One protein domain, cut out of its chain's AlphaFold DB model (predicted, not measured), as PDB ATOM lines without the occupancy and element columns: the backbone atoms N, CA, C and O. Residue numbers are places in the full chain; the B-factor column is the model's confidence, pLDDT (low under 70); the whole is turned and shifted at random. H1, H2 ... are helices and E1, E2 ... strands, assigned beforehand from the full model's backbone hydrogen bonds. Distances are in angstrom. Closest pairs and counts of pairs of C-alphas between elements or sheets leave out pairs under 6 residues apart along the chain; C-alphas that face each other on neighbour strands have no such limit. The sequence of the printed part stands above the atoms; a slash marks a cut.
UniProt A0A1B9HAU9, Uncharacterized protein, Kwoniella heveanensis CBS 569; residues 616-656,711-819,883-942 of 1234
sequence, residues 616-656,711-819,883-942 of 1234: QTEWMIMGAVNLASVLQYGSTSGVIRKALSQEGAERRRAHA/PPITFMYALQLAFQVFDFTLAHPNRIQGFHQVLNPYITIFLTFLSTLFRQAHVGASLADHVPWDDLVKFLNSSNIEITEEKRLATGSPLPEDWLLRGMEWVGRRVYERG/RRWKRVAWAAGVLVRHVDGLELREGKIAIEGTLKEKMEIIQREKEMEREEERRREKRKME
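Overview. This is residues 616 to 656, 711 to 819 and 883 to 942 of the 1234 residues of an uncharacterized protein of Kwoniella heveanensis CBS 569 (UniProt A0A1B9HAU9). A compact body of helices is built round H4, with H1, H3, H7, H8 and H9 packed about it, and the long helix H10 sticks out from the body as an arm with its residues 923 to 942. Residues 648 to 656 of H2 stick out as a second, shorter arm, and two small strand hairpins, E1 with E2 and E3 with E4, sit at the rim of the body. The printed part has 210 residues, with ten named helices and four named strands in the order H1 H2 H3 E1 E2 H4 H5 H6 H7 H8 H9 E3 E4 H10; each sheet has two antiparallel strands, and the class is mostly helix. The whole is compact, with a radius of gyration of the C-alphas of 18.2 A, and it spans 65 by 52 by 37 A.

Along the chain. Begin at the sheet of E3, residues 902 to 905, and E4, residues 908 to 911; find C-alpha 902 at (628.699, 460.429, 456.912). Next comes H10, residues 913 to 942, the longest helix at 43.4 A, which ends with C-alpha 942 at (654.523, 429.121, 476.856). Before E3 lies H9, residues 883 to 898, 22.9 A long. Now go back to C-alpha 616 at (632.890, 468.689, 485.901), where H1, residues 616 to 630, begins and runs 21.3 A. H2, residues 639 to 656, is 26.3 A long, and H3, residues 713 to 731, is 26.7 A long. The other sheet is E1, residues 734 to 737, and E2, residues 740 to 743. After it come H4, residues 745 to 757, 18.6 A long, H5, residues 761 to 768, H6, residues 773 to 782, H7, residues 800 to 805, and H8, residues 812 to 815.

Arrangement. Look first at the hairpin E3 and E4, antiparallel at 141 degrees, where N 905 and O 908 are 2.8 A apart, within hydrogen-bond range. The closest C-alphas of H6 and E4 are those of Asn 781 and Lys 908, 5.8 A apart; those of H9 and E3 are Val 896 and Leu 902, 5.1 A apart. From H9 you reach the hub, H4, which touches six helices. H4 and H9 touch at a shallow tilt of 27 degrees, the same way, closest at the C-alphas of Ser 755 and Ala 891, 5.5 A. H4 and H1 touch at a shallow tilt of 30 degrees, the same way, with the C-alphas of Tyr 746 and Gly 623 closest at 5.0 A. H3 touches H4 with residues 726 to 730 alone, at a steep tilt of 56 degrees, opposite ways; the closest C-alphas, of Phe 726 and Ile 747, are 6.6 A apart. H4 touches H7 with residues 745 to 749 alone, closest at Pro 745 and Glu 801, C-alphas 6.5 A apart. H4 and H8 only just touch, with 3 pairs of C-alphas within 8 A, and H4 and H5 only just touch, only at the corner, also with 3 pairs. H2 touches H5 with residues 639 to 644 alone, the closest C-alphas being those of Ala 643 and Val 763, 5.7 A. H10 touches no helix, but is near H6. In the hairpin E1 and E2, antiparallel, N 735 and O 742 are 2.8 A apart. Each O i to N i+4 pair is within hydrogen-bond range in H1, H3, H4, H6, H9 and H10; the figures are 13 of 14 in H2, 2 of 4 in H5 and 1 of 2 in H7, and H8 is too short for such a pair.

Size, cuts and confidence. The C-alphas farthest apart are those of Ala 656 and Glu 942, 66.2 A. Residues 657 to 710 are not printed, with 33.5 A from C-alpha 656 to C-alpha 711, nor are 820 to 882, with 17.3 A from C-alpha 819 to C-alpha 883. H6 to H7 is a long link, residues 783 to 799. Mean pLDDT of the printed part is 85.5; residue 739 and residues 788 to 796 are under 70.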
ATOM      1  N   GLN A 616     633.029 467.981 487.182       87.38
ATOM      2  CA  GLN A 616     632.890 468.689 485.901       87.38
ATOM      3  C   GLN A 616     634.197 469.381 485.485       87.38
ATOM      4  O   GLN A 616     634.571 469.335 484.313       87.38
ATOM      5  N   THR A 617     634.902 469.994 486.438       91.62
ATOM      6  CA  THR A 617     636.155 470.724 486.207       91.62
ATOM      7  C   THR A 617     637.285 469.788 485.788       91.62
ATOM      8  O   THR A 617     638.017 470.090 484.847       91.62
ATOM      9  N   GLU A 618     637.370 468.611 486.400       92.25
ATOM     10  CA  GLU A 618     638.320 467.553 486.063       92.25
ATOM     11  C   GLU A 618     638.060 467.016 484.649       92.25
ATOM     12  O   GLU A 618     638.997 466.908 483.859       92.25
ATOM     13  N   TRP A 619     636.798 466.767 484.271       94.25
ATOM     14  CA  TRP A 619     636.443 466.382 482.895       94.25
ATOM     15  C   TRP A 619     636.788 467.471 481.864       94.25
ATOM     16  O   TRP A 619     637.282 467.151 480.780       94.25
ATOM     17  N   MET A 620     636.594 468.754 482.196       96.06
ATOM     18  CA  MET A 620     636.982 469.876 481.329       96.06
ATOM     19  C   MET A 620     638.509 469.996 481.173       96.06
ATOM     20  O   MET A 620     638.997 470.179 480.055       96.06
ATOM     21  N   ILE A 621     639.266 469.825 482.262       96.88
ATOM     22  CA  ILE A 621     640.737 469.774 482.259       96.88
ATOM     23  C   ILE A 621     641.236 468.588 481.427       96.88
ATOM     24  O   ILE A 621     642.068 468.774 480.539       96.88
ATOM     25  N   MET A 622     640.702 467.382 481.651       97.44
ATOM     26  CA  MET A 622     641.083 466.197 480.879       97.44
ATOM     27  C   MET A 622     640.785 466.375 479.387       97.44
ATOM     28  O   MET A 622     641.592 465.958 478.559       97.44
ATOM     29  N   GLY A 623     639.675 467.026 479.024       97.81
ATOM     30  CA  GLY A 623     639.374 467.383 477.638       97.81
ATOM     31  C   GLY A 623     640.431 468.316 477.037       97.81
ATOM     32  O   GLY A 623     641.048 467.987 476.024       97.81
ATOM     33  N   ALA A 624     640.690 469.458 477.680       97.69
ATOM     34  CA  ALA A 624     641.641 470.460 477.191       97.69
ATOM     35  C   ALA A 624     643.087 469.928 477.090       97.69
ATOM     36  O   ALA A 624     643.776 470.185 476.099       97.69
ATOM     37  N   VAL A 625     643.540 469.152 478.080       98.31
ATOM     38  CA  VAL A 625     644.897 468.585 478.128       98.31
ATOM     39  C   VAL A 625     645.080 467.450 477.106       98.31
ATOM     40  O   VAL A 625     646.147 467.361 476.495       98.31
ATOM     41  N   ASN A 626     644.041 466.652 476.823       98.25
ATOM     42  CA  ASN A 626     644.068 465.671 475.729       98.25
ATOM     43  C   ASN A 626     644.088 466.323 474.343       98.25
ATOM     44  O   ASN A 626     644.886 465.931 473.492       98.25
ATOM     45  N   LEU A 627     643.278 467.362 474.103       96.88
ATOM     46  CA  LEU A 627     643.372 468.112 472.844       96.88
ATOM     47  C   LEU A 627     644.778 468.690 472.645       96.88
ATOM     48  O   LEU A 627     645.310 468.688 471.536       96.88
ATOM     49  N   ALA A 628     645.419 469.142 473.721       96.75
ATOM     50  CA  ALA A 628     646.764 469.684 473.663       96.75
ATOM     51  C   ALA A 628     647.876 468.623 473.498       96.75
ATOM     52  O   ALA A 628     648.891 468.930 472.869       96.75
ATOM     53  N   SER A 629     647.706 467.382 473.977       96.50
ATOM     54  CA  SER A 629     648.634 466.275 473.668       96.50
ATOM     55  C   SER A 629     648.482 465.791 472.221       96.50
ATOM     56  O   SER A 629     649.487 465.524 471.561       96.50
ATOM     57  N   VAL A 630     647.257 465.789 471.684       95.00
ATOM     58  CA  VAL A 630     646.964 465.579 470.254       95.00
ATOM     59  C   VAL A 630     647.569 466.701 469.393       95.00
ATOM     60  O   VAL A 630     648.156 466.435 468.348       95.00
ATOM     61  N   LEU A 631     647.576 467.948 469.874       93.50
ATOM     62  CA  LEU A 631     648.352 469.063 469.297       93.50
ATOM     63  C   LEU A 631     649.862 469.014 469.644       93.50
ATOM     64  O   LEU A 631     650.584 469.996 469.450       93.50
ATOM     65  N   GLN A 632     650.355 467.878 470.148       94.38
ATOM     66  CA  GLN A 632     651.760 467.595 470.467       94.38
ATOM     67  C   GLN A 632     652.418 468.666 471.356       94.38
ATOM     68  O   GLN A 632     653.570 469.044 471.138       94.38
ATOM     69  N   TYR A 633     651.666 469.180 472.336       95.12
ATOM     70  CA  TYR A 633     652.067 470.234 473.275       95.12
ATOM     71  C   TYR A 633     652.656 471.473 472.580       95.12
ATOM     72  O   TYR A 633     653.691 472.012 472.992       95.12
ATOM     73  N   GLY A 634     652.030 471.885 471.473       90.12
ATOM     74  CA  GLY A 634     652.459 473.039 470.682       90.12
ATOM     75  C   GLY A 634     653.789 472.823 469.964       90.12
ATOM     76  O   GLY A 634     654.571 473.759 469.814       90.12
ATOM     77  N   SER A 635     654.125 471.591 469.573       89.62
ATOM     78  CA  SER A 635     655.345 471.369 468.795       89.62
ATOM     79  C   SER A 635     655.254 472.084 467.445       89.62
ATOM     80  O   SER A 635     654.327 471.857 466.669       89.62
ATOM     81  N   THR A 636     656.261 472.890 467.103       83.06
ATOM     82  CA  THR A 636     656.407 473.494 465.765       83.06
ATOM     83  C   THR A 636     656.565 472.444 464.659       83.06
ATOM     84  O   THR A 636     656.250 472.715 463.502       83.06
ATOM     85  N   SER A 637     656.993 471.225 465.002       82.38
ATOM     86  CA  SER A 637     657.039 470.082 464.083       82.38
ATOM     87  C   SER A 637     655.728 469.286 464.001       82.38
ATOM     88  O   SER A 637     655.668 468.333 463.220       82.38
ATOM     89  N   GLY A 638     654.707 469.645 464.788       85.56
ATOM     90  CA  GLY A 638     653.502 468.843 464.995       85.56
ATOM     91  C   GLY A 638     652.602 468.715 463.763       85.56
ATOM     92  O   GLY A 638     652.455 469.662 462.990       85.56
ATOM     93  N   VAL A 639     651.990 467.539 463.594       85.94
ATOM     94  CA  VAL A 639     651.225 467.140 462.396       85.94
ATOM     95  C   VAL A 639     650.063 468.103 462.135       85.94
ATOM     96  O   VAL A 639     650.002 468.744 461.086       85.94
ATOM     97  N   ILE A 640     649.189 468.284 463.128       86.62
ATOM     98  CA  ILE A 640     647.984 469.117 463.004       86.62
ATOM     99  C   ILE A 640     648.355 470.599 462.828       86.62
ATOM    100  O   ILE A 640     647.795 471.276 461.967       86.62
ATOM    101  N   ARG A 641     649.351 471.108 463.575       86.62
ATOM    102  CA  ARG A 641     649.824 472.501 463.443       86.62
ATOM    103  C   ARG A 641     650.382 472.783 462.042       86.62
ATOM    104  O   ARG A 641     650.090 473.841 461.483       86.62
ATOM    105  N   LYS A 642     651.135 471.849 461.446       84.56
ATOM    106  CA  LYS A 642     651.603 471.953 460.050       84.56
ATOM    107  C   LYS A 642     650.432 472.035 459.070       84.56
ATOM    108  O   LYS A 642     650.387 472.982 458.289       84.56
ATOM    109  N   ALA A 643     649.465 471.123 459.166       82.44
ATOM    110  CA  ALA A 643     648.321 471.070 458.255       82.44
ATOM    111  C   ALA A 643     647.424 472.330 458.347       82.44
ATOM    112  O   ALA A 643     647.040 472.901 457.322       82.44
ATOM    113  N   LEU A 644     647.194 472.845 459.566       83.19
ATOM    114  CA  LEU A 644     646.517 474.129 459.829       83.19
ATOM    115  C   LEU A 644     647.291 475.352 459.293       83.19
ATOM    116  O   LEU A 644     646.686 476.379 458.968       83.19
ATOM    117  N   SER A 645     648.625 475.262 459.225       80.88
ATOM    118  CA  SER A 645     649.510 476.325 458.726       80.88
ATOM    119  C   SER A 645     649.605 476.341 457.198       80.88
ATOM    120  O   SER A 645     649.626 477.422 456.603       80.88
ATOM    121  N   GLN A 646     649.631 475.160 456.570       77.81
ATOM    122  CA  GLN A 646     649.574 474.978 455.114       77.81
ATOM    123  C   GLN A 646     648.262 475.542 454.560       77.81
ATOM    124  O   GLN A 646     648.298 476.453 453.734       77.81
ATOM    125  N   GLU A 647     647.126 475.143 455.142       73.75
ATOM    126  CA  GLU A 647     645.803 475.674 454.794       73.75
ATOM    127  C   GLU A 647     645.740 477.206 454.935       73.75
ATOM    128  O   GLU A 647     645.240 477.921 454.063       73.75
ATOM    129  N   GLY A 648     646.305 477.742 456.021       74.00
ATOM    130  CA  GLY A 648     646.393 479.184 456.234       74.00
ATOM    131  C   GLY A 648     647.207 479.911 455.156       74.00
ATOM    132  O   GLY A 648     646.920 481.072 454.865       74.00
ATOM    133  N   ALA A 649     648.208 479.262 454.555       73.31
ATOM    134  CA  ALA A 649     648.972 479.806 453.435       73.31
ATOM    135  C   ALA A 649     648.225 479.671 452.099       73.31
ATOM    136  O   ALA A 649     648.218 480.621 451.321       73.31
ATOM    137  N   GLU A 650     647.560 478.544 451.855       72.50
ATOM    138  CA  GLU A 650     646.754 478.288 450.655       72.50
ATOM    139  C   GLU A 650     645.574 479.258 450.550       72.50
ATOM    140  O   GLU A 650     645.422 479.911 449.519       72.50
ATOM    141  N   ARG A 651     644.827 479.477 451.642       73.25
ATOM    142  CA  ARG A 651     643.764 480.499 451.707       73.25
ATOM    143  C   ARG A 651     644.264 481.900 451.338       73.25
ATOM    144  O   ARG A 651     643.529 482.652 450.707       73.25
ATOM    145  N   ARG A 652     645.498 482.261 451.716       76.31
ATOM    146  CA  ARG A 652     646.102 483.559 451.354       76.31
ATOM    147  C   ARG A 652     646.509 483.629 449.881       76.31
ATOM    148  O   ARG A 652     646.344 484.682 449.283       76.31
ATOM    149  N   ARG A 653     646.998 482.528 449.293       75.50
ATOM    150  CA  ARG A 653     647.273 482.455 447.844       75.50
ATOM    151  C   ARG A 653     645.986 482.554 447.027       75.50
ATOM    152  O   ARG A 653     645.962 483.289 446.055       75.50
ATOM    153  N   ALA A 654     644.927 481.860 447.445       72.75
ATOM    154  CA  ALA A 654     643.629 481.910 446.778       72.75
ATOM    155  C   ALA A 654     643.004 483.315 446.820       72.75
ATOM    156  O   ALA A 654     642.448 483.755 445.824       72.75
ATOM    157  N   HIS A 655     643.136 484.037 447.940       73.31
ATOM    158  CA  HIS A 655     642.673 485.427 448.036       73.31
ATOM    159  C   HIS A 655     643.443 486.353 447.079       73.31
ATOM    160  O   HIS A 655     642.821 487.077 446.313       73.31
ATOM    161  N   ALA A 656     644.777 486.253 447.064       70.25
ATOM    162  CA  ALA A 656     645.622 487.044 446.169       70.25
ATOM    163  C   ALA A 656     645.368 486.736 444.681       70.25
ATOM    164  O   ALA A 656     645.373 487.647 443.867       70.25
ATOM    165  N   PRO A 711     654.304 458.286 461.939       81.19
ATOM    166  CA  PRO A 711     654.025 459.281 462.970       81.19
ATOM    167  C   PRO A 711     654.714 458.944 464.308       81.19
ATOM    168  O   PRO A 711     654.794 457.773 464.682       81.19
ATOM    169  N   PRO A 712     655.170 459.947 465.089       88.44
ATOM    170  CA  PRO A 712     655.838 459.694 466.363       88.44
ATOM    171  C   PRO A 712     654.969 458.872 467.323       88.44
ATOM    172  O   PRO A 712     653.806 459.209 467.542       88.44
ATOM    173  N   ILE A 713     655.548 457.863 467.981       90.12
ATOM    174  CA  ILE A 713     654.825 456.992 468.929       90.12
ATOM    175  C   ILE A 713     654.092 457.779 470.031       90.12
ATOM    176  O   ILE A 713     652.975 457.439 470.401       90.12
ATOM    177  N   THR A 714     654.645 458.908 470.488       92.62
ATOM    178  CA  THR A 714     653.993 459.783 471.481       92.62
ATOM    179  C   THR A 714     652.783 460.546 470.936       92.62
ATOM    180  O   THR A 714     651.964 461.006 471.720       92.62
ATOM    181  N   PHE A 715     652.657 460.713 469.618       92.75
ATOM    182  CA  PHE A 715     651.445 461.240 468.981       92.75
ATOM    183  C   PHE A 715     650.395 460.130 468.840       92.75
ATOM    184  O   PHE A 715     649.246 460.355 469.202       92.75
ATOM    185  N   MET A 716     650.799 458.915 468.450       92.69
ATOM    186  CA  MET A 716     649.913 457.739 468.420       92.69
ATOM    187  C   MET A 716     649.325 457.426 469.807       92.69
ATOM    188  O   MET A 716     648.114 457.301 469.945       92.69
ATOM    189  N   TYR A 717     650.147 457.407 470.858       95.88
ATOM    190  CA  TYR A 717     649.689 457.220 472.239       95.88
ATOM    191  C   TYR A 717     648.860 458.400 472.784       95.88
ATOM    192  O   TYR A 717     647.949 458.183 473.583       95.88
ATOM    193  N   ALA A 718     649.108 459.638 472.338       96.62
ATOM    194  CA  ALA A 718     648.249 460.778 472.676       96.62
ATOM    195  C   ALA A 718     646.861 460.668 472.019       96.62
ATOM    196  O   ALA A 718     645.855 460.939 472.668       96.62
ATOM    197  N   LEU A 719     646.804 460.224 470.759       95.38
ATOM    198  CA  LEU A 719     645.562 459.940 470.040       95.38
ATOM    199  C   LEU A 719     644.807 458.764 470.669       95.38
ATOM    200  O   LEU A 719     643.601 458.862 470.868       95.38
ATOM    201  N   GLN A 720     645.511 457.694 471.050       95.06
ATOM    202  CA  GLN A 720     644.931 456.560 471.769       95.06
ATOM    203  C   GLN A 720     644.280 457.004 473.085       95.06
ATOM    204  O   GLN A 720     643.114 456.693 473.301       95.06
ATOM    205  N   LEU A 721     644.988 457.773 473.925       97.75
ATOM    206  CA  LEU A 721     644.438 458.323 475.170       97.75
ATOM    207  C   LEU A 721     643.190 459.176 474.908       97.75
ATOM    208  O   LEU A 721     642.134 458.945 475.494       97.75
ATOM    209  N   ALA A 722     643.310 460.143 473.999       97.88
ATOM    210  CA  ALA A 722     642.254 461.088 473.673       97.88
ATOM    211  C   ALA A 722     640.981 460.390 473.162       97.88
ATOM    212  O   ALA A 722     639.878 460.695 473.615       97.88
ATOM    213  N   PHE A 723     641.120 459.429 472.246       97.12
ATOM    214  CA  PHE A 723     639.970 458.754 471.651       97.12
ATOM    215  C   PHE A 723     639.424 457.589 472.483       97.12
ATOM    216  O   PHE A 723     638.217 457.381 472.436       97.12
ATOM    217  N   GLN A 724     640.227 456.899 473.307       96.12
ATOM    218  CA  GLN A 724     639.696 455.928 474.280       96.12
ATOM    219  C   GLN A 724     638.876 456.613 475.382       96.12
ATOM    220  O   GLN A 724     637.821 456.106 475.760       96.12
ATOM    221  N   VAL A 725     639.300 457.789 475.861       97.50
ATOM    222  CA  VAL A 725     638.488 458.573 476.807       97.50
ATOM    223  C   VAL A 725     637.245 459.142 476.117       97.50
ATOM    224  O   VAL A 725     636.164 459.083 476.696       97.50
ATOM    225  N   PHE A 726     637.348 459.631 474.874       97.69
ATOM    226  CA  PHE A 726     636.173 460.081 474.117       97.69
ATOM    227  C   PHE A 726     635.137 458.958 473.951       97.69
ATOM    228  O   PHE A 726     633.975 459.166 474.295       97.69
ATOM    229  N   ASP A 727     635.564 457.769 473.518       96.31
ATOM    230  CA  ASP A 727     634.735 456.564 473.365       96.31
ATOM    231  C   ASP A 727     634.053 456.159 474.685       96.31
ATOM    232  O   ASP A 727     632.828 456.050 474.751       96.31
ATOM    233  N   PHE A 728     634.818 456.094 475.781       95.38
ATOM    234  CA  PHE A 728     634.272 455.888 477.127       95.38
ATOM    235  C   PHE A 728     633.194 456.925 477.487       95.38
ATOM    236  O   PHE A 728     632.160 456.569 478.051       95.38
ATOM    237  N   THR A 729     633.380 458.205 477.141       95.19
ATOM    238  CA  THR A 729     632.348 459.226 477.393       95.19
ATOM    239  C   THR A 729     631.144 459.131 476.457       95.19
ATOM    240  O   THR A 729     630.064 459.549 476.853       95.19
ATOM    241  N   LEU A 730     631.263 458.546 475.262       94.94
ATOM    242  CA  LEU A 730     630.108 458.262 474.396       94.94
ATOM    243  C   LEU A 730     629.272 457.089 474.937       94.94
ATOM    244  O   LEU A 730     628.044 457.128 474.842       94.94
ATOM    245  N   ALA A 731     629.917 456.097 475.563       92.00
ATOM    246  CA  ALA A 731     629.252 455.023 476.305       92.00
ATOM    247  C   ALA A 731     628.624 455.514 477.628       92.00
ATOM    248  O   ALA A 731     627.511 455.112 477.974       92.00
ATOM    249  N   HIS A 732     629.291 456.440 478.329       90.56
ATOM    250  CA  HIS A 732     628.854 457.031 479.601       90.56
ATOM    251  C   HIS A 732     628.586 458.552 479.486       90.56
ATOM    252  O   HIS A 732     629.286 459.363 480.108       90.56
ATOM    253  N   PRO A 733     627.573 458.984 478.701       90.75
ATOM    254  CA  PRO A 733     627.439 460.382 478.291       90.75
ATOM    255  C   PRO A 733     626.903 461.319 479.368       90.75
ATOM    256  O   PRO A 733     627.209 462.511 479.350       90.75
ATOM    257  N   ASN A 734     626.109 460.808 480.308       87.81
ATOM    258  CA  ASN A 734     625.497 461.605 481.365       87.81
ATOM    259  C   ASN A 734     626.275 461.464 482.675       87.81
ATOM    260  O   ASN A 734     626.648 460.367 483.078       87.81
ATOM    261  N   ARG A 735     626.469 462.587 483.365       83.00
ATOM    262  CA  ARG A 735     627.063 462.675 484.700       83.00
ATOM    263  C   ARG A 735     626.032 463.213 485.682       83.00
ATOM    264  O   ARG A 735     625.247 464.096 485.333       83.00
ATOM    265  N   ILE A 736     626.038 462.694 486.904       75.06
ATOM    266  CA  ILE A 736     625.160 463.166 487.975       75.06
ATOM    267  C   ILE A 736     625.741 464.461 488.556       75.06
ATOM    268  O   ILE A 736     626.890 464.511 488.985       75.06
ATOM    269  N   GLN A 737     624.937 465.521 488.541       73.56
ATOM    270  CA  GLN A 737     625.227 466.823 489.131       73.56
ATOM    271  C   GLN A 737     624.092 467.162 490.108       73.56
ATOM    272  O   GLN A 737     623.111 467.831 489.771       73.56
ATOM    273  N   GLY A 738     624.193 466.603 491.316       71.25
ATOM    274  CA  GLY A 738     623.105 466.600 492.290       71.25
ATOM    275  C   GLY A 738     621.875 465.873 491.759       71.25
ATOM    276  O   GLY A 738     621.951 464.699 491.421       71.25
ATOM    277  N   PHE A 739     620.739 466.564 491.669       68.06
ATOM    278  CA  PHE A 739     619.492 465.978 491.159       68.06
ATOM    279  C   PHE A 739     619.372 465.996 489.623       68.06
ATOM    280  O   PHE A 739     618.374 465.519 489.082       68.06
ATOM    281  N   HIS A 740     620.366 466.531 488.904       74.25
ATOM    282  CA  HIS A 740     620.363 466.606 487.442       74.25
ATOM    283  C   HIS A 740     621.321 465.592 486.812       74.25
ATOM    284  O   HIS A 740     622.453 465.438 487.259       74.25
ATOM    285  N   GLN A 741     620.903 464.971 485.709       83.81
ATOM    286  CA  GLN A 741     621.830 464.354 484.759       83.81
ATOM    287  C   GLN A 741     622.253 465.405 483.730       83.81
ATOM    288  O   GLN A 741     621.402 466.080 483.145       83.81
ATOM    289  N   VAL A 742     623.562 465.562 483.531       87.56
ATOM    290  CA  VAL A 742     624.174 466.587 482.673       87.56
ATOM    291  C   VAL A 742     625.194 465.933 481.743       87.56
ATOM    292  O   VAL A 742     626.006 465.127 482.196       87.56
ATOM    293  N   LEU A 743     625.180 466.286 480.453       92.25
ATOM    294  CA  LEU A 743     626.120 465.744 479.469       92.25
ATOM    295  C   LEU A 743     627.579 466.033 479.873       92.25
ATOM    296  O   LEU A 743     627.907 467.155 480.274       92.25
ATOM    297  N   ASN A 744     628.450 465.032 479.741       93.31
ATOM    298  CA  ASN A 744     629.878 465.132 480.034       93.31
ATOM    299  C   ASN A 744     630.555 466.198 479.132       93.31
ATOM    300  O   ASN A 744     630.478 466.084 477.904       93.31
ATOM    301  N   PRO A 745     631.238 467.220 479.693       94.88
ATOM    302  CA  PRO A 745     631.867 468.282 478.903       94.88
ATOM    303  C   PRO A 745     633.010 467.799 478.002       94.88
ATOM    304  O   PRO A 745     633.370 468.485 477.048       94.88
ATOM    305  N   TYR A 746     633.574 466.616 478.255       96.62
ATOM    306  CA  TYR A 746     634.566 466.017 477.362       96.62
ATOM    307  C   TYR A 746     634.003 465.844 475.939       96.62
ATOM    308  O   TYR A 746     634.684 466.136 474.954       96.62
ATOM    309  N   ILE A 747     632.722 465.467 475.832       96.69
ATOM    310  CA  ILE A 747     632.022 465.246 474.561       96.69
ATOM    311  C   ILE A 747     631.881 466.562 473.792       96.69
ATOM    312  O   ILE A 747     632.190 466.619 472.606       96.69
ATOM    313  N   THR A 748     631.453 467.642 474.451       95.69
ATOM    314  CA  THR A 748     631.294 468.957 473.808       95.69
ATOM    315  C   THR A 748     632.635 469.581 473.433       95.69
ATOM    316  O   THR A 748     632.726 470.182 472.360       95.69
ATOM    317  N   ILE A 749     633.686 469.387 474.236       97.12
ATOM    318  CA  ILE A 749     635.066 469.771 473.900       97.12
ATOM    319  C   ILE A 749     635.527 469.056 472.621       97.12
ATOM    320  O   ILE A 749     635.898 469.717 471.645       97.12
ATOM    321  N   PHE A 750     635.447 467.723 472.587       97.00
ATOM    322  CA  PHE A 750     635.916 466.925 471.452       97.00
ATOM    323  C   PHE A 750     635.086 467.158 470.195       97.00
ATOM    324  O   PHE A 750     635.648 467.400 469.129       97.00
ATOM    325  N   LEU A 751     633.759 467.197 470.300       95.31
ATOM    326  CA  LEU A 751     632.902 467.508 469.160       95.31
ATOM    327  C   LEU A 751     633.139 468.923 468.618       95.31
ATOM    328  O   LEU A 751     633.104 469.105 467.402       95.31
ATOM    329  N   THR A 752     633.460 469.911 469.463       94.12
ATOM    330  CA  THR A 752     633.852 471.255 468.995       94.12
ATOM    331  C   THR A 752     635.187 471.222 468.238       94.12
ATOM    332  O   THR A 752     635.314 471.864 467.194       94.12
ATOM    333  N   PHE A 753     636.163 470.444 468.715       94.69
ATOM    334  CA  PHE A 753     637.461 470.253 468.058       94.69
ATOM    335  C   PHE A 753     637.336 469.542 466.705       94.69
ATOM    336  O   PHE A 753     637.716 470.105 465.677       94.69
ATOM    337  N   LEU A 754     636.723 468.355 466.680       94.06
ATOM    338  CA  LEU A 754     636.532 467.553 465.469       94.06
ATOM    339  C   LEU A 754     635.737 468.337 464.413       94.06
ATOM    340  O   LEU A 754     636.193 468.465 463.280       94.06
ATOM    341  N   SER A 755     634.629 468.982 464.798       91.31
ATOM    342  CA  SER A 755     633.830 469.834 463.896       91.31
ATOM    343  C   SER A 755     634.588 471.046 463.350       91.31
ATOM    344  O   SER A 755     634.152 471.654 462.374       91.31
ATOM    345  N   THR A 756     635.704 471.432 463.967       89.38
ATOM    346  CA  THR A 756     636.549 472.534 463.492       89.38
ATOM    347  C   THR A 756     637.633 472.046 462.536       89.38
ATOM    348  O   THR A 756     637.922 472.737 461.559       89.38
ATOM    349  N   LEU A 757     638.192 470.855 462.774       89.62
ATOM    350  CA  LEU A 757     639.226 470.263 461.922       89.62
ATOM    351  C   LEU A 757     638.651 469.577 460.675       89.62
ATOM    352  O   LEU A 757     639.188 469.775 459.592       89.62
ATOM    353  N   PHE A 758     637.522 468.864 460.771       89.12
ATOM    354  CA  PHE A 758     636.893 468.207 459.612       89.12
ATOM    355  C   PHE A 758     636.331 469.179 458.565       89.12
ATOM    356  O   PHE A 758     636.151 468.791 457.419       89.12
ATOM    357  N   ARG A 759     636.194 470.477 458.879       85.44
ATOM    358  CA  ARG A 759     635.988 471.550 457.875       85.44
ATOM    359  C   ARG A 759     637.146 471.684 456.869       85.44
ATOM    360  O   ARG A 759     637.097 472.548 455.997       85.44
ATOM    361  N   GLN A 760     638.217 470.917 457.056       80.19
ATOM    362  CA  GLN A 760     639.480 470.967 456.333       80.19
ATOM    363  C   GLN A 760     639.890 469.512 456.065       80.19
ATOM    364  O   GLN A 760     640.507 468.875 456.919       80.19
ATOM    365  N   ALA A 761     639.485 468.956 454.919       74.44
ATOM    366  CA  ALA A 761     639.542 467.511 454.664       74.44
ATOM    367  C   ALA A 761     640.932 466.894 454.922       74.44
ATOM    368  O   ALA A 761     641.036 465.833 455.532       74.44
ATOM    369  N   HIS A 762     642.011 467.597 454.560       77.19
ATOM    370  CA  HIS A 762     643.393 467.161 454.789       77.19
ATOM    371  C   HIS A 762     643.829 467.182 456.265       77.19
ATOM    372  O   HIS A 762     644.682 466.387 456.646       77.19
ATOM    373  N   VAL A 763     643.248 468.047 457.107       81.44
ATOM    374  CA  VAL A 763     643.509 468.067 458.562       81.44
ATOM    375  C   VAL A 763     642.662 467.014 459.275       81.44
ATOM    376  O   VAL A 763     643.153 466.324 460.167       81.44
ATOM    377  N   GLY A 764     641.398 466.858 458.861       82.69
ATOM    378  CA  GLY A 764     640.505 465.811 459.355       82.69
ATOM    379  C   GLY A 764     641.005 464.400 459.029       82.69
ATOM    380  O   GLY A 764     640.912 463.507 459.869       82.69
ATOM    381  N   ALA A 765     641.615 464.204 457.854       81.69
ATOM    382  CA  ALA A 765     642.173 462.922 457.427       81.69
ATOM    383  C   ALA A 765     643.171 462.327 458.436       81.69
ATOM    384  O   ALA A 765     643.106 461.133 458.704       81.69
ATOM    385  N   SER A 766     644.027 463.146 459.064       82.00
ATOM    386  CA  SER A 766     644.991 462.692 460.086       82.00
ATOM    387  C   SER A 766     644.367 462.289 461.433       82.00
ATOM    388  O   SER A 766     645.092 461.877 462.335       82.00
ATOM    389  N   LEU A 767     643.048 462.440 461.599       88.50
ATOM    390  CA  LEU A 767     642.291 462.022 462.786       88.50
ATOM    391  C   LEU A 767     641.210 460.980 462.469       88.50
ATOM    392  O   LEU A 767     640.781 460.263 463.371       88.50
ATOM    393  N   ALA A 768     640.770 460.890 461.209       86.75
ATOM    394  CA  ALA A 768     639.648 460.059 460.776       86.75
ATOM    395  C   ALA A 768     639.780 458.588 461.188       86.75
ATOM    396  O   ALA A 768     638.790 457.979 461.580       86.75
ATOM    397  N   ASP A 769     640.996 458.044 461.163       86.62
ATOM    398  CA  ASP A 769     641.249 456.626 461.431       86.62
ATOM    399  C   ASP A 769     641.272 456.293 462.950       86.62
ATOM    400  O   ASP A 769     641.349 455.127 463.350       86.62
ATOM    401  N   HIS A 770     641.161 457.312 463.817       89.38
ATOM    402  CA  HIS A 770     641.147 457.184 465.283       89.38
ATOM    403  C   HIS A 770     639.817 457.579 465.950       89.38
ATOM    404  O   HIS A 770     639.594 457.214 467.103       89.38
ATOM    405  N   VAL A 771     638.925 458.292 465.253       92.44
ATOM    406  CA  VAL A 771     637.601 458.663 465.786       92.44
ATOM    407  C   VAL A 771     636.716 457.407 465.942       92.44
ATOM    408  O   VAL A 771     636.607 456.625 464.995       92.44
ATOM    409  N   PRO A 772     636.034 457.205 467.090       92.88
ATOM    410  CA  PRO A 772     635.080 456.110 467.293       92.88
ATOM    411  C   PRO A 772     633.748 456.404 466.579       92.88
ATOM    412  O   PRO A 772     632.742 456.740 467.202       92.88
ATOM    413  N   TRP A 773     633.739 456.335 465.244       92.06
ATOM    414  CA  TRP A 773     632.580 456.714 464.424       92.06
ATOM    415  C   TRP A 773     631.326 455.886 464.711       92.06
ATOM    416  O   TRP A 773     630.242 456.459 464.783       92.06
ATOM    417  N   ASP A 774     631.460 454.570 464.905       90.69
ATOM    418  CA  ASP A 774     630.333 453.688 465.229       90.69
ATOM    419  C   ASP A 774     629.615 454.148 466.501       90.69
ATOM    420  O   ASP A 774     628.399 454.329 466.506       90.69
ATOM    421  N   ASP A 775     630.359 454.364 467.583       91.81
ATOM    422  CA  ASP A 775     629.809 454.697 468.897       91.81
ATOM    423  C   ASP A 775     629.372 456.163 468.988       91.81
ATOM    424  O   ASP A 775     628.340 456.461 469.593       91.81
ATOM    425  N   LEU A 776     630.025 457.057 468.239       93.31
ATOM    426  CA  LEU A 776     629.531 458.412 467.993       93.31
ATOM    427  C   LEU A 776     628.177 458.403 467.262       93.31
ATOM    428  O   LEU A 776     627.254 459.112 467.663       93.31
ATOM    429  N   VAL A 777     628.017 457.591 466.215       91.50
ATOM    430  CA  VAL A 777     626.760 457.499 465.457       91.50
ATOM    431  C   VAL A 777     625.667 456.788 466.263       91.50
ATOM    432  O   VAL A 777     624.514 457.223 466.222       91.50
ATOM    433  N   LYS A 778     626.001 455.773 467.075       91.38
ATOM    434  CA  LYS A 778     625.078 455.180 468.067       91.38
ATOM    435  C   LYS A 778     624.594 456.234 469.069       91.38
ATOM    436  O   LYS A 778     623.388 456.334 469.287       91.38
ATOM    437  N   PHE A 779     625.501 457.037 469.635       94.00
ATOM    438  CA  PHE A 779     625.194 458.111 470.589       94.00
ATOM    439  C   PHE A 779     624.309 459.212 469.982       94.00
ATOM    440  O   PHE A 779     623.300 459.601 470.573       94.00
ATOM    441  N   LEU A 780     624.634 459.696 468.779       90.69
ATOM    442  CA  LEU A 780     623.847 460.736 468.107       90.69
ATOM    443  C   LEU A 780     622.442 460.234 467.733       90.69
ATOM    444  O   LEU A 780     621.455 460.931 467.974       90.69
ATOM    445  N   ASN A 781     622.331 459.002 467.222       90.06
ATOM    446  CA  ASN A 781     621.047 458.407 466.842       90.06
ATOM    447  C   ASN A 781     620.176 457.996 468.043       90.06
ATOM    448  O   ASN A 781     618.951 458.039 467.933       90.06
ATOM    449  N   SER A 782     620.763 457.604 469.181       87.19
ATOM    450  CA  SER A 782     620.004 457.291 470.404       87.19
ATOM    451  C   SER A 782     619.471 458.546 471.101       87.19
ATOM    452  O   SER A 782     618.418 458.496 471.736       87.19
ATOM    453  N   SER A 783     620.150 459.681 470.921       81.06
ATOM    454  CA  SER A 783     619.796 460.972 471.523       81.06
ATOM    455  C   SER A 783     618.642 461.706 470.817       81.06
ATOM    456  O   SER A 783     618.142 462.692 471.353       81.06
ATOM    457  N   ASN A 784     618.204 461.241 469.635       75.94
ATOM    458  CA  ASN A 784     617.070 461.782 468.861       75.94
ATOM    459  C   ASN A 784     617.114 463.323 468.699       75.94
ATOM    460  O   ASN A 784     616.151 464.037 468.993       75.94
ATOM    461  N   ILE A 785     618.267 463.837 468.266       79.25
ATOM    462  CA  ILE A 785     618.545 465.274 468.144       79.25
ATOM    463  C   ILE A 785     618.129 465.778 466.755       79.25
ATOM    464  O   ILE A 785     618.477 465.171 465.746       79.25
ATOM    465  N   GLU A 786     617.448 466.924 466.687       75.25
ATOM    466  CA  GLU A 786     617.244 467.651 465.429       75.25
ATOM    467  C   GLU A 786     618.559 468.336 465.006       75.25
ATOM    468  O   GLU A 786     619.130 469.128 465.757       75.25
ATOM    469  N   ILE A 787     619.079 467.987 463.826       74.00
ATOM    470  CA  ILE A 787     620.410 468.412 463.367       74.00
ATOM    471  C   ILE A 787     620.333 469.789 462.691       74.00
ATOM    472  O   ILE A 787     619.766 469.926 461.608       74.00
ATOM    473  N   THR A 788     620.951 470.805 463.301       66.38
ATOM    474  CA  THR A 788     620.945 472.190 462.793       66.38
ATOM    475  C   THR A 788     622.200 472.523 461.976       66.38
ATOM    476  O   THR A 788     623.310 472.544 462.511       66.38
ATOM    477  N   GLU A 789     622.040 472.892 460.700       60.00
ATOM    478  CA  GLU A 789     623.132 473.369 459.826       60.00
ATOM    479  C   GLU A 789     623.560 474.835 460.102       60.00
ATOM    480  O   GLU A 789     623.453 475.721 459.251       60.00
ATOM    481  N   GLU A 790     624.097 475.127 461.291       61.06
ATOM    482  CA  GLU A 790     624.682 476.447 461.594       61.06
ATOM    483  C   GLU A 790     626.166 476.545 461.167       61.06
ATOM    484  O   GLU A 790     627.041 475.825 461.657       61.06
ATOM    485  N   LYS A 791     626.501 477.487 460.264       58.34
ATOM    486  CA  LYS A 791     627.865 477.621 459.694       58.34
ATOM    487  C   LYS A 791     628.968 477.860 460.744       58.34
ATOM    488  O   LYS A 791     630.102 477.422 460.532       58.34
ATOM    489  N   ARG A 792     628.681 478.513 461.873       62.50
ATOM    490  CA  ARG A 792     629.591 478.723 463.023       62.50
ATOM    491  C   ARG A 792     628.777 478.889 464.308       62.50
ATOM    492  O   ARG A 792     627.576 479.115 464.233       62.50
ATOM    493  N   LEU A 793     629.441 478.863 465.466       69.25
ATOM    494  CA  LEU A 793     628.826 479.215 466.748       69.25
ATOM    495  C   LEU A 793     628.592 480.732 466.823       69.25
ATOM    496  O   LEU A 793     629.473 481.503 467.219       69.25
ATOM    497  N   ALA A 794     627.399 481.136 466.379       59.12
ATOM    498  CA  ALA A 794     626.970 482.527 466.255       59.12
ATOM    499  C   ALA A 794     626.108 483.021 467.426       59.12
ATOM    500  O   ALA A 794     626.073 484.223 467.693       59.12
ATOM    501  N   THR A 795     625.410 482.121 468.129       61.25
ATOM    502  CA  THR A 795     624.414 482.491 469.150       61.25
ATOM    503  C   THR A 795     624.518 481.661 470.439       61.25
ATOM    504  O   THR A 795     625.023 480.540 470.435       61.25
ATOM    505  N   GLY A 796     624.022 482.226 471.549       68.44
ATOM    506  CA  GLY A 796     624.024 481.617 472.890       68.44
ATOM    507  C   GLY A 796     625.100 482.177 473.834       68.44
ATOM    508  O   GLY A 796     626.077 482.766 473.377       68.44
ATOM    509  N   SER A 797     624.904 482.010 475.149       79.25
ATOM    510  CA  SER A 797     625.941 482.286 476.162       79.25
ATOM    511  C   SER A 797     626.992 481.159 476.163       79.25
ATOM    512  O   SER A 797     626.582 479.991 476.090       79.25
ATOM    513  N   PRO A 798     628.304 481.461 476.277       88.00
ATOM    514  CA  PRO A 798     629.375 480.460 476.276       88.00
ATOM    515  C   PRO A 798     629.154 479.327 477.285       88.00
ATOM    516  O   PRO A 798     628.679 479.562 478.396       88.00
ATOM    517  N   LEU A 799     629.505 478.100 476.907       91.19
ATOM    518  CA  LEU A 799     629.551 476.965 477.830       91.19
ATOM    519  C   LEU A 799     630.726 477.116 478.817       91.19
ATOM    520  O   LEU A 799     631.726 477.742 478.456       91.19
ATOM    521  N   PRO A 800     630.673 476.503 480.015       92.44
ATOM    522  CA  PRO A 800     631.808 476.480 480.943       92.44
ATOM    523  C   PRO A 800     633.104 476.006 480.263       92.44
ATOM    524  O   PRO A 800     634.133 476.677 480.320       92.44
ATOM    525  N   GLU A 801     633.023 474.915 479.499       93.88
ATOM    526  CA  GLU A 801     634.138 474.368 478.726       93.88
ATOM    527  C   GLU A 801     634.670 475.298 477.615       93.88
ATOM    528  O   GLU A 801     635.854 475.227 477.279       93.88
ATOM    529  N   ASP A 802     633.856 476.215 477.073       93.50
ATOM    530  CA  ASP A 802     634.308 477.149 476.033       93.50
ATOM    531  C   ASP A 802     635.405 478.080 476.569       93.50
ATOM    532  O   ASP A 802     636.326 478.440 475.829       93.50
ATOM    533  N   TRP A 803     635.323 478.463 477.850       92.81
ATOM    534  CA  TRP A 803     636.296 479.340 478.506       92.81
ATOM    535  C   TRP A 803     637.681 478.692 478.603       92.81
ATOM    536  O   TRP A 803     638.680 479.361 478.335       92.81
ATOM    537  N   LEU A 804     637.758 477.386 478.885       94.62
ATOM    538  CA  LEU A 804     639.029 476.651 478.905       94.62
ATOM    539  C   LEU A 804     639.644 476.536 477.500       94.62
ATOM    540  O   LEU A 804     640.868 476.581 477.369       94.62
ATOM    541  N   LEU A 805     638.827 476.458 476.445       93.69
ATOM    542  CA  LEU A 805     639.301 476.427 475.052       93.69
ATOM    543  C   LEU A 805     639.646 477.823 474.495       93.69
ATOM    544  O   LEU A 805     640.421 477.947 473.541       93.69
ATOM    545  N   ARG A 806     639.100 478.899 475.076       91.75
ATOM    546  CA  ARG A 806     639.354 480.287 474.660       91.75
ATOM    547  C   ARG A 806     640.861 480.577 474.654       91.75
ATOM    548  O   ARG A 806     641.544 480.370 475.654       91.75
ATOM    549  N   GLY A 807     641.367 481.071 473.521       90.75
ATOM    550  CA  GLY A 807     642.780 481.428 473.324       90.75
ATOM    551  C   GLY A 807     643.642 480.387 472.601       90.75
ATOM    552  O   GLY A 807     644.679 480.764 472.041       90.75
ATOM    553  N   MET A 808     643.206 479.119 472.553       91.50
ATOM    554  CA  MET A 808     643.894 478.054 471.811       91.50
ATOM    555  C   MET A 808     644.030 478.390 470.319       91.50
ATOM    556  O   MET A 808     643.112 478.933 469.700       91.50
ATOM    557  N   GLU A 809     645.173 478.026 469.735       88.19
ATOM    558  CA  GLU A 809     645.570 478.345 468.353       88.19
ATOM    559  C   GLU A 809     644.528 477.928 467.293       88.19
ATOM    560  O   GLU A 809     644.258 478.660 466.337       88.19
ATOM    561  N   TRP A 810     643.895 476.766 467.482       88.12
ATOM    562  CA  TRP A 810     642.901 476.209 466.557       88.12
ATOM    563  C   TRP A 810     641.517 476.875 466.654       88.12
ATOM    564  O   TRP A 810     640.709 476.743 465.735       88.12
ATOM    565  N   VAL A 811     641.229 477.593 467.744       87.25
ATOM    566  CA  VAL A 811     639.877 478.064 468.083       87.25
ATOM    567  C   VAL A 811     639.527 479.344 467.320       87.25
ATOM    568  O   VAL A 811     638.692 479.332 466.410       87.25
ATOM    569  N   GLY A 812     640.191 480.452 467.672       80.50
ATOM    570  CA  GLY A 812     640.082 481.772 467.034       80.50
ATOM    571  C   GLY A 812     638.694 482.136 466.481       80.50
ATOM    572  O   GLY A 812     637.687 482.088 467.186       80.50
ATOM    573  N   ARG A 813     638.659 482.498 465.188       71.81
ATOM    574  CA  ARG A 813     637.431 482.686 464.383       71.81
ATOM    575  C   ARG A 813     637.033 481.435 463.577       71.81
ATOM    576  O   ARG A 813     636.182 481.522 462.691       71.81
ATOM    577  N   ARG A 814     637.692 480.290 463.813       77.88
ATOM    578  CA  ARG A 814     637.346 479.009 463.170       77.88
ATOM    579  C   ARG A 814     636.104 478.411 463.849       77.88
ATOM    580  O   ARG A 814     635.203 477.949 463.150       77.88
ATOM    581  N   VAL A 815     636.047 478.528 465.182       84.06
ATOM    582  CA  VAL A 815     634.949 478.094 466.063       84.06
ATOM    583  C   VAL A 815     633.886 479.190 466.247       84.06
ATOM    584  O   VAL A 815     632.744 479.029 465.817       84.06
ATOM    585  N   TYR A 816     634.267 480.308 466.879       86.50
ATOM    586  CA  TYR A 816     633.341 481.326 467.394       86.50
ATOM    587  C   TYR A 816     633.221 482.548 466.476       86.50
ATOM    588  O   TYR A 816     634.205 483.011 465.889       86.50
ATOM    589  N   GLU A 817     632.021 483.123 466.395       81.50
ATOM    590  CA  GLU A 817     631.757 484.321 465.589       81.50
ATOM    591  C   GLU A 817     632.124 485.643 466.293       81.50
ATOM    592  O   GLU A 817     632.370 485.717 467.504       81.50
ATOM    593  N   ARG A 818     632.149 486.736 465.515       76.56
ATOM    594  CA  ARG A 818     632.466 488.092 465.995       76.56
ATOM    595  C   ARG A 818     631.335 488.641 466.874       76.56
ATOM    596  O   ARG A 818     630.513 489.427 466.424       76.56
ATOM    597  N   GLY A 819     631.363 488.287 468.151       72.44
ATOM    598  CA  GLY A 819     630.391 488.756 469.140       72.44
ATOM    599  C   GLY A 819     630.040 487.717 470.196       72.44
ATOM    600  O   GLY A 819     629.560 488.109 471.245       72.44
ATOM    601  N   ARG A 883     622.331 473.786 476.626       89.06
ATOM    602  CA  ARG A 883     623.358 474.381 475.750       89.06
ATOM    603  C   ARG A 883     624.370 473.341 475.253       89.06
ATOM    604  O   ARG A 883     624.755 473.408 474.086       89.06
ATOM    605  N   ARG A 884     624.731 472.341 476.068       92.12
ATOM    606  CA  ARG A 884     625.585 471.216 475.647       92.12
ATOM    607  C   ARG A 884     624.934 470.386 474.544       92.12
ATOM    608  O   ARG A 884     625.558 470.182 473.508       92.12
ATOM    609  N   TRP A 885     623.662 470.011 474.677       92.06
ATOM    610  CA  TRP A 885     622.947 469.298 473.609       92.06
ATOM    611  C   TRP A 885     622.813 470.115 472.316       92.06
ATOM    612  O   TRP A 885     622.973 469.560 471.231       92.06
ATOM    613  N   LYS A 886     622.643 471.443 472.395       89.19
ATOM    614  CA  LYS A 886     622.726 472.321 471.208       89.19
ATOM    615  C   LYS A 886     624.118 472.313 470.559       89.19
ATOM    616  O   LYS A 886     624.210 472.331 469.334       89.19
ATOM    617  N   ARG A 887     625.200 472.235 471.346       90.69
ATOM    618  CA  ARG A 887     626.568 472.067 470.817       90.69
ATOM    619  C   ARG A 887     626.746 470.722 470.109       90.69
ATOM    620  O   ARG A 887     627.381 470.696 469.059       90.69
ATOM    621  N   VAL A 888     626.165 469.641 470.639       92.94
ATOM    622  CA  VAL A 888     626.149 468.316 469.989       92.94
ATOM    623  C   VAL A 888     625.381 468.366 468.661       92.94
ATOM    624  O   VAL A 888     625.910 467.915 467.649       92.94
ATOM    625  N   ALA A 889     624.187 468.973 468.637       89.56
ATOM    626  CA  ALA A 889     623.371 469.145 467.429       89.56
ATOM    627  C   ALA A 889     624.131 469.877 466.309       89.56
ATOM    628  O   ALA A 889     624.203 469.402 465.175       89.56
ATOM    629  N   TRP A 890     624.749 471.009 466.659       89.31
ATOM    630  CA  TRP A 890     625.597 471.794 465.764       89.31
ATOM    631  C   TRP A 890     626.783 470.982 465.236       89.31
ATOM    632  O   TRP A 890     627.032 470.951 464.032       89.31
ATOM    633  N   ALA A 891     627.506 470.301 466.127       90.81
ATOM    634  CA  ALA A 891     628.669 469.507 465.759       90.81
ATOM    635  C   ALA A 891     628.308 468.368 464.793       90.81
ATOM    636  O   ALA A 891     628.984 468.185 463.784       90.81
ATOM    637  N   ALA A 892     627.207 467.657 465.048       90.38
ATOM    638  CA  ALA A 892     626.710 466.606 464.163       90.38
ATOM    639  C   ALA A 892     626.424 467.135 462.746       90.38
ATOM    640  O   ALA A 892     626.900 466.554 461.773       90.38
ATOM    641  N   GLY A 893     625.732 468.276 462.622       87.50
ATOM    642  CA  GLY A 893     625.447 468.901 461.324       87.50
ATOM    643  C   GLY A 893     626.701 469.385 460.596       87.50
ATOM    644  O   GLY A 893     626.804 469.283 459.375       87.50
ATOM    645  N   VAL A 894     627.705 469.857 461.338       87.75
ATOM    646  CA  VAL A 894     629.002 470.237 460.768       87.75
ATOM    647  C   VAL A 894     629.804 469.016 460.314       87.75
ATOM    648  O   VAL A 894     630.447 469.100 459.271       87.75
ATOM    649  N   LEU A 895     629.766 467.893 461.036       89.56
ATOM    650  CA  LEU A 895     630.455 466.660 460.640       89.56
ATOM    651  C   LEU A 895     629.808 466.027 459.399       89.56
ATOM    652  O   LEU A 895     630.511 465.815 458.416       89.56
ATOM    653  N   VAL A 896     628.483 465.835 459.385       89.00
ATOM    654  CA  VAL A 896     627.727 465.304 458.222       89.00
ATOM    655  C   VAL A 896     628.009 466.098 456.936       89.00
ATOM    656  O   VAL A 896     628.050 465.545 455.846       89.00
ATOM    657  N   ARG A 897     628.258 467.406 457.055       86.62
ATOM    658  CA  ARG A 897     628.536 468.291 455.916       86.62
ATOM    659  C   ARG A 897     629.970 468.218 455.358       86.62
ATOM    660  O   ARG A 897     630.184 468.681 454.240       86.62
ATOM    661  N   HIS A 898     630.952 467.721 456.117       86.88
ATOM    662  CA  HIS A 898     632.375 467.769 455.721       86.88
ATOM    663  C   HIS A 898     633.143 466.442 455.911       86.88
ATOM    664  O   HIS A 898     634.353 466.412 455.703       86.88
ATOM    665  N   VAL A 899     632.478 465.358 456.325       86.88
ATOM    666  CA  VAL A 899     633.071 464.019 456.469       86.88
ATOM    667  C   VAL A 899     632.546 463.115 455.353       86.88
ATOM    668  O   VAL A 899     631.394 462.682 455.386       86.88
ATOM    669  N   ASP A 900     633.399 462.810 454.374       81.88
ATOM    670  CA  ASP A 900     633.044 461.994 453.207       81.88
ATOM    671  C   ASP A 900     632.653 460.558 453.609       81.88
ATOM    672  O   ASP A 900     633.504 459.730 453.951       81.88
ATOM    673  N   GLY A 901     631.351 460.265 453.550       82.38
ATOM    674  CA  GLY A 901     630.756 458.988 453.965       82.38
ATOM    675  C   GLY A 901     629.878 459.050 455.223       82.38
ATOM    676  O   GLY A 901     629.418 458.005 455.679       82.38
ATOM    677  N   LEU A 902     629.621 460.238 455.786       86.31
ATOM    678  CA  LEU A 902     628.699 460.429 456.912       86.31
ATOM    679  C   LEU A 902     627.395 461.102 456.442       86.31
ATOM    680  O   LEU A 902     627.312 462.324 456.364       86.31
ATOM    681  N   GLU A 903     626.368 460.314 456.120       84.06
ATOM    682  CA  GLU A 903     625.115 460.810 455.525       84.06
ATOM    683  C   GLU A 903     623.958 460.935 456.529       84.06
ATOM    684  O   GLU A 903     623.881 460.199 457.511       84.06
ATOM    685  N   LEU A 904     622.998 461.822 456.240       83.81
ATOM    686  CA  LEU A 904     621.732 461.948 456.971       83.81
ATOM    687  C   LEU A 904     620.587 461.290 456.182       83.81
ATOM    688  O   LEU A 904     620.169 461.801 455.143       83.81
ATOM    689  N   ARG A 905     620.046 460.177 456.689       79.50
ATOM    690  CA  ARG A 905     618.947 459.413 456.074       79.50
ATOM    691  C   ARG A 905     617.801 459.233 457.068       79.50
ATOM    692  O   ARG A 905     618.012 458.804 458.196       79.50
ATOM    693  N   GLU A 906     616.585 459.604 456.667       74.31
ATOM    694  CA  GLU A 906     615.367 459.546 457.507       74.31
ATOM    695  C   GLU A 906     615.502 460.239 458.888       74.31
ATOM    696  O   GLU A 906     614.870 459.842 459.866       74.31
ATOM    697  N   GLY A 907     616.339 461.280 458.983       71.81
ATOM    698  CA  GLY A 907     616.627 461.983 460.241       71.81
ATOM    699  C   GLY A 907     617.650 461.290 461.154       71.81
ATOM    700  O   GLY A 907     617.850 461.739 462.278       71.81
ATOM    701  N   LYS A 908     618.310 460.223 460.685       82.75
ATOM    702  CA  LYS A 908     619.386 459.506 461.384       82.75
ATOM    703  C   LYS A 908     620.692 459.557 460.603       82.75
ATOM    704  O   LYS A 908     620.695 459.585 459.375       82.75
ATOM    705  N   ILE A 909     621.807 459.538 461.320       86.19
ATOM    706  CA  ILE A 909     623.143 459.530 460.724       86.19
ATOM    707  C   ILE A 909     623.517 458.091 460.347       86.19
ATOM    708  O   ILE A 909     623.324 457.172 461.148       86.19
ATOM    709  N   ALA A 910     624.052 457.902 459.143       86.50
ATOM    710  CA  ALA A 910     624.510 456.628 458.596       86.50
ATOM    711  C   ALA A 910     625.972 456.724 458.125       86.50
ATOM    712  O   ALA A 910     626.422 457.779 457.679       86.50
ATOM    713  N   ILE A 911     626.699 455.608 458.221       87.81
ATOM    714  CA  ILE A 911     628.099 455.481 457.796       87.81
ATOM    715  C   ILE A 911     628.140 454.661 456.505       87.81
ATOM    716  O   ILE A 911     627.827 453.468 456.508       87.81
ATOM    717  N   GLU A 912     628.523 455.295 455.400       84.81
ATOM    718  CA  GLU A 912     628.552 454.700 454.060       84.81
ATOM    719  C   GLU A 912     629.815 455.118 453.280       84.81
ATOM    720  O   GLU A 912     630.712 455.780 453.807       84.81
ATOM    721  N   GLY A 913     629.926 454.658 452.029       82.88
ATOM    722  CA  GLY A 913     631.019 455.011 451.119       82.88
ATOM    723  C   GLY A 913     632.426 454.783 451.690       82.88
ATOM    724  O   GLY A 913     632.714 453.761 452.317       82.88
ATOM    725  N   THR A 914     633.296 455.767 451.461       79.19
ATOM    726  CA  THR A 914     634.719 455.776 451.835       79.19
ATOM    727  C   THR A 914     634.973 455.624 453.331       79.19
ATOM    728  O   THR A 914     635.943 454.974 453.721       79.19
ATOM    729  N   LEU A 915     634.113 456.194 454.183       83.69
ATOM    730  CA  LEU A 915     634.266 456.085 455.634       83.69
ATOM    731  C   LEU A 915     634.015 454.649 456.106       83.69
ATOM    732  O   LEU A 915     634.795 454.109 456.891       83.69
ATOM    733  N   LYS A 916     632.973 454.002 455.572       84.62
ATOM    734  CA  LYS A 916     632.656 452.609 455.896       84.62
ATOM    735  C   LYS A 916     633.776 451.652 455.477       84.62
ATOM    736  O   LYS A 916     634.183 450.813 456.276       84.62
ATOM    737  N   GLU A 917     634.299 451.791 454.258       80.44
ATOM    738  CA  GLU A 917     635.397 450.943 453.769       80.44
ATOM    739  C   GLU A 917     636.655 451.079 454.644       80.44
ATOM    740  O   GLU A 917     637.234 450.070 455.058       80.44
ATOM    741  N   LYS A 918     637.027 452.315 455.013       79.44
ATOM    742  CA  LYS A 918     638.108 452.583 455.972       79.44
ATOM    743  C   LYS A 918     637.873 451.907 457.321       79.44
ATOM    744  O   LYS A 918     638.780 451.263 457.841       79.44
ATOM    745  N   MET A 919     636.671 452.016 457.885       81.44
ATOM    746  CA  MET A 919     636.346 451.398 459.174       81.44
ATOM    747  C   MET A 919     636.422 449.870 459.124       81.44
ATOM    748  O   MET A 919     636.960 449.264 460.049       81.44
ATOM    749  N   GLU A 920     635.976 449.237 458.036       82.94
ATOM    750  CA  GLU A 920     636.138 447.792 457.853       82.94
ATOM    751  C   GLU A 920     637.619 447.378 457.743       82.94
ATOM    752  O   GLU A 920     637.980 446.301 458.220       82.94
ATOM    753  N   ILE A 921     638.487 448.210 457.151       82.56
ATOM    754  CA  ILE A 921     639.945 447.986 457.125       82.56
ATOM    755  C   ILE A 921     640.529 448.103 458.539       82.56
ATOM    756  O   ILE A 921     641.127 447.145 459.025       82.56
ATOM    757  N   ILE A 922     640.275 449.218 459.226       80.75
ATOM    758  CA  ILE A 922     640.782 449.500 460.579       80.75
ATOM    759  C   ILE A 922     640.314 448.437 461.585       80.75
ATOM    760  O   ILE A 922     641.077 448.031 462.463       80.75
ATOM    761  N   GLN A 923     639.076 447.947 461.470       79.56
ATOM    762  CA  GLN A 923     638.572 446.874 462.329       79.56
ATOM    763  C   GLN A 923     639.298 445.549 462.065       79.56
ATOM    764  O   GLN A 923     639.702 444.885 463.021       79.56
ATOM    765  N   ARG A 924     639.528 445.187 460.794       83.62
ATOM    766  CA  ARG A 924     640.316 443.997 460.423       83.62
ATOM    767  C   ARG A 924     641.760 444.091 460.924       83.62
ATOM    768  O   ARG A 924     642.287 443.104 461.428       83.62
ATOM    769  N   GLU A 925     642.380 445.266 460.857       79.69
ATOM    770  CA  GLU A 925     643.726 445.503 461.394       79.69
ATOM    771  C   GLU A 925     643.762 445.377 462.926       79.69
ATOM    772  O   GLU A 925     644.587 444.631 463.450       79.69
ATOM    773  N   LYS A 926     642.810 445.987 463.645       78.00
ATOM    774  CA  LYS A 926     642.666 445.840 465.108       78.00
ATOM    775  C   LYS A 926     642.372 444.399 465.542       78.00
ATOM    776  O   LYS A 926     642.748 444.005 466.644       78.00
ATOM    777  N   GLU A 927     641.676 443.608 464.726       80.06
ATOM    778  CA  GLU A 927     641.445 442.179 464.986       80.06
ATOM    779  C   GLU A 927     642.715 441.349 464.786       80.06
ATOM    780  O   GLU A 927     643.054 440.542 465.655       80.06
ATOM    781  N   MET A 928     643.459 441.605 463.707       80.38
ATOM    782  CA  MET A 928     644.762 440.990 463.450       80.38
ATOM    783  C   MET A 928     645.791 441.345 464.530       80.38
ATOM    784  O   MET A 928     646.509 440.460 464.994       80.38
ATOM    785  N   GLU A 929     645.847 442.605 464.975       78.81
ATOM    786  CA  GLU A 929     646.743 443.048 466.047       78.81
ATOM    787  C   GLU A 929     646.398 442.378 467.382       78.81
ATOM    788  O   GLU A 929     647.287 441.815 468.018       78.81
ATOM    789  N   ARG A 930     645.113 442.331 467.768       75.62
ATOM    790  CA  ARG A 930     644.665 441.617 468.978       75.62
ATOM    791  C   ARG A 930     644.964 440.119 468.928       75.62
ATOM    792  O   ARG A 930     645.330 439.539 469.950       75.62
ATOM    793  N   GLU A 931     644.841 439.464 467.771       82.06
ATOM    794  CA  GLU A 931     645.293 438.075 467.642       82.06
ATOM    795  C   GLU A 931     646.825 437.959 467.733       82.06
ATOM    796  O   GLU A 931     647.329 437.031 468.373       82.06
ATOM    797  N   GLU A 932     647.587 438.889 467.156       80.81
ATOM    798  CA  GLU A 932     649.045 438.845 467.238       80.81
ATOM    799  C   GLU A 932     649.568 439.123 468.650       80.81
ATOM    800  O   GLU A 932     650.494 438.444 469.091       80.81
ATOM    801  N   GLU A 933     648.946 440.040 469.391       76.88
ATOM    802  CA  GLU A 933     649.197 440.270 470.813       76.88
ATOM    803  C   GLU A 933     648.882 439.014 471.626       76.88
ATOM    804  O   GLU A 933     649.781 438.470 472.265       76.88
ATOM    805  N   ARG A 934     647.678 438.444 471.492       78.38
ATOM    806  CA  ARG A 934     647.298 437.167 472.124       78.38
ATOM    807  C   ARG A 934     648.270 436.028 471.776       78.38
ATOM    808  O   ARG A 934     648.536 435.151 472.601       78.38
ATOM    809  N   ARG A 935     648.845 436.027 470.567       83.94
ATOM    810  CA  ARG A 935     649.891 435.083 470.127       83.94
ATOM    811  C   ARG A 935     651.249 435.368 470.782       83.94
ATOM    812  O   ARG A 935     651.955 434.418 471.125       83.94
ATOM    813  N   ARG A 936     651.631 436.637 470.961       80.44
ATOM    814  CA  ARG A 936     652.847 437.065 471.683       80.44
ATOM    815  C   ARG A 936     652.732 436.748 473.177       80.44
ATOM    816  O   ARG A 936     653.657 436.160 473.732       80.44
ATOM    817  N   GLU A 937     651.589 437.029 473.798       75.94
ATOM    818  CA  GLU A 937     651.266 436.637 475.174       75.94
ATOM    819  C   GLU A 937     651.298 435.124 475.355       75.94
ATOM    820  O   GLU A 937     651.984 434.643 476.259       75.94
ATOM    821  N   LYS A 938     650.644 434.357 474.466       82.94
ATOM    822  CA  LYS A 938     650.717 432.891 474.517       82.94
ATOM    823  C   LYS A 938     652.171 432.430 474.462       82.94
ATOM    824  O   LYS A 938     652.568 431.669 475.328       82.94
ATOM    825  N   ARG A 939     652.989 432.938 473.531       84.06
ATOM    826  CA  ARG A 939     654.430 432.612 473.446       84.06
ATOM    827  C   ARG A 939     655.226 433.011 474.696       84.06
ATOM    828  O   ARG A 939     656.200 432.342 475.023       84.06
ATOM    829  N   LYS A 940     654.844 434.085 475.393       80.50
ATOM    830  CA  LYS A 940     655.466 434.526 476.656       80.50
ATOM    831  C   LYS A 940     655.079 433.612 477.825       80.50
ATOM    832  O   LYS A 940     655.932 433.279 478.640       80.50
ATOM    833  N   MET A 941     653.821 433.174 477.882       73.38
ATOM    834  CA  MET A 941     653.318 432.200 478.857       73.38
ATOM    835  C   MET A 941     653.879 430.791 478.604       73.38
ATOM    836  O   MET A 941     654.261 430.106 479.545       73.38
ATOM    837  N   GLU A 942     653.958 430.386 477.337       81.00
ATOM    838  CA  GLU A 942     654.523 429.121 476.856       81.00
ATOM    839  C   GLU A 942     656.013 429.055 477.209       81.00
ATOM    840  O   GLU A 942     656.404 428.137 477.916       81.00
TER     841      GLU A 942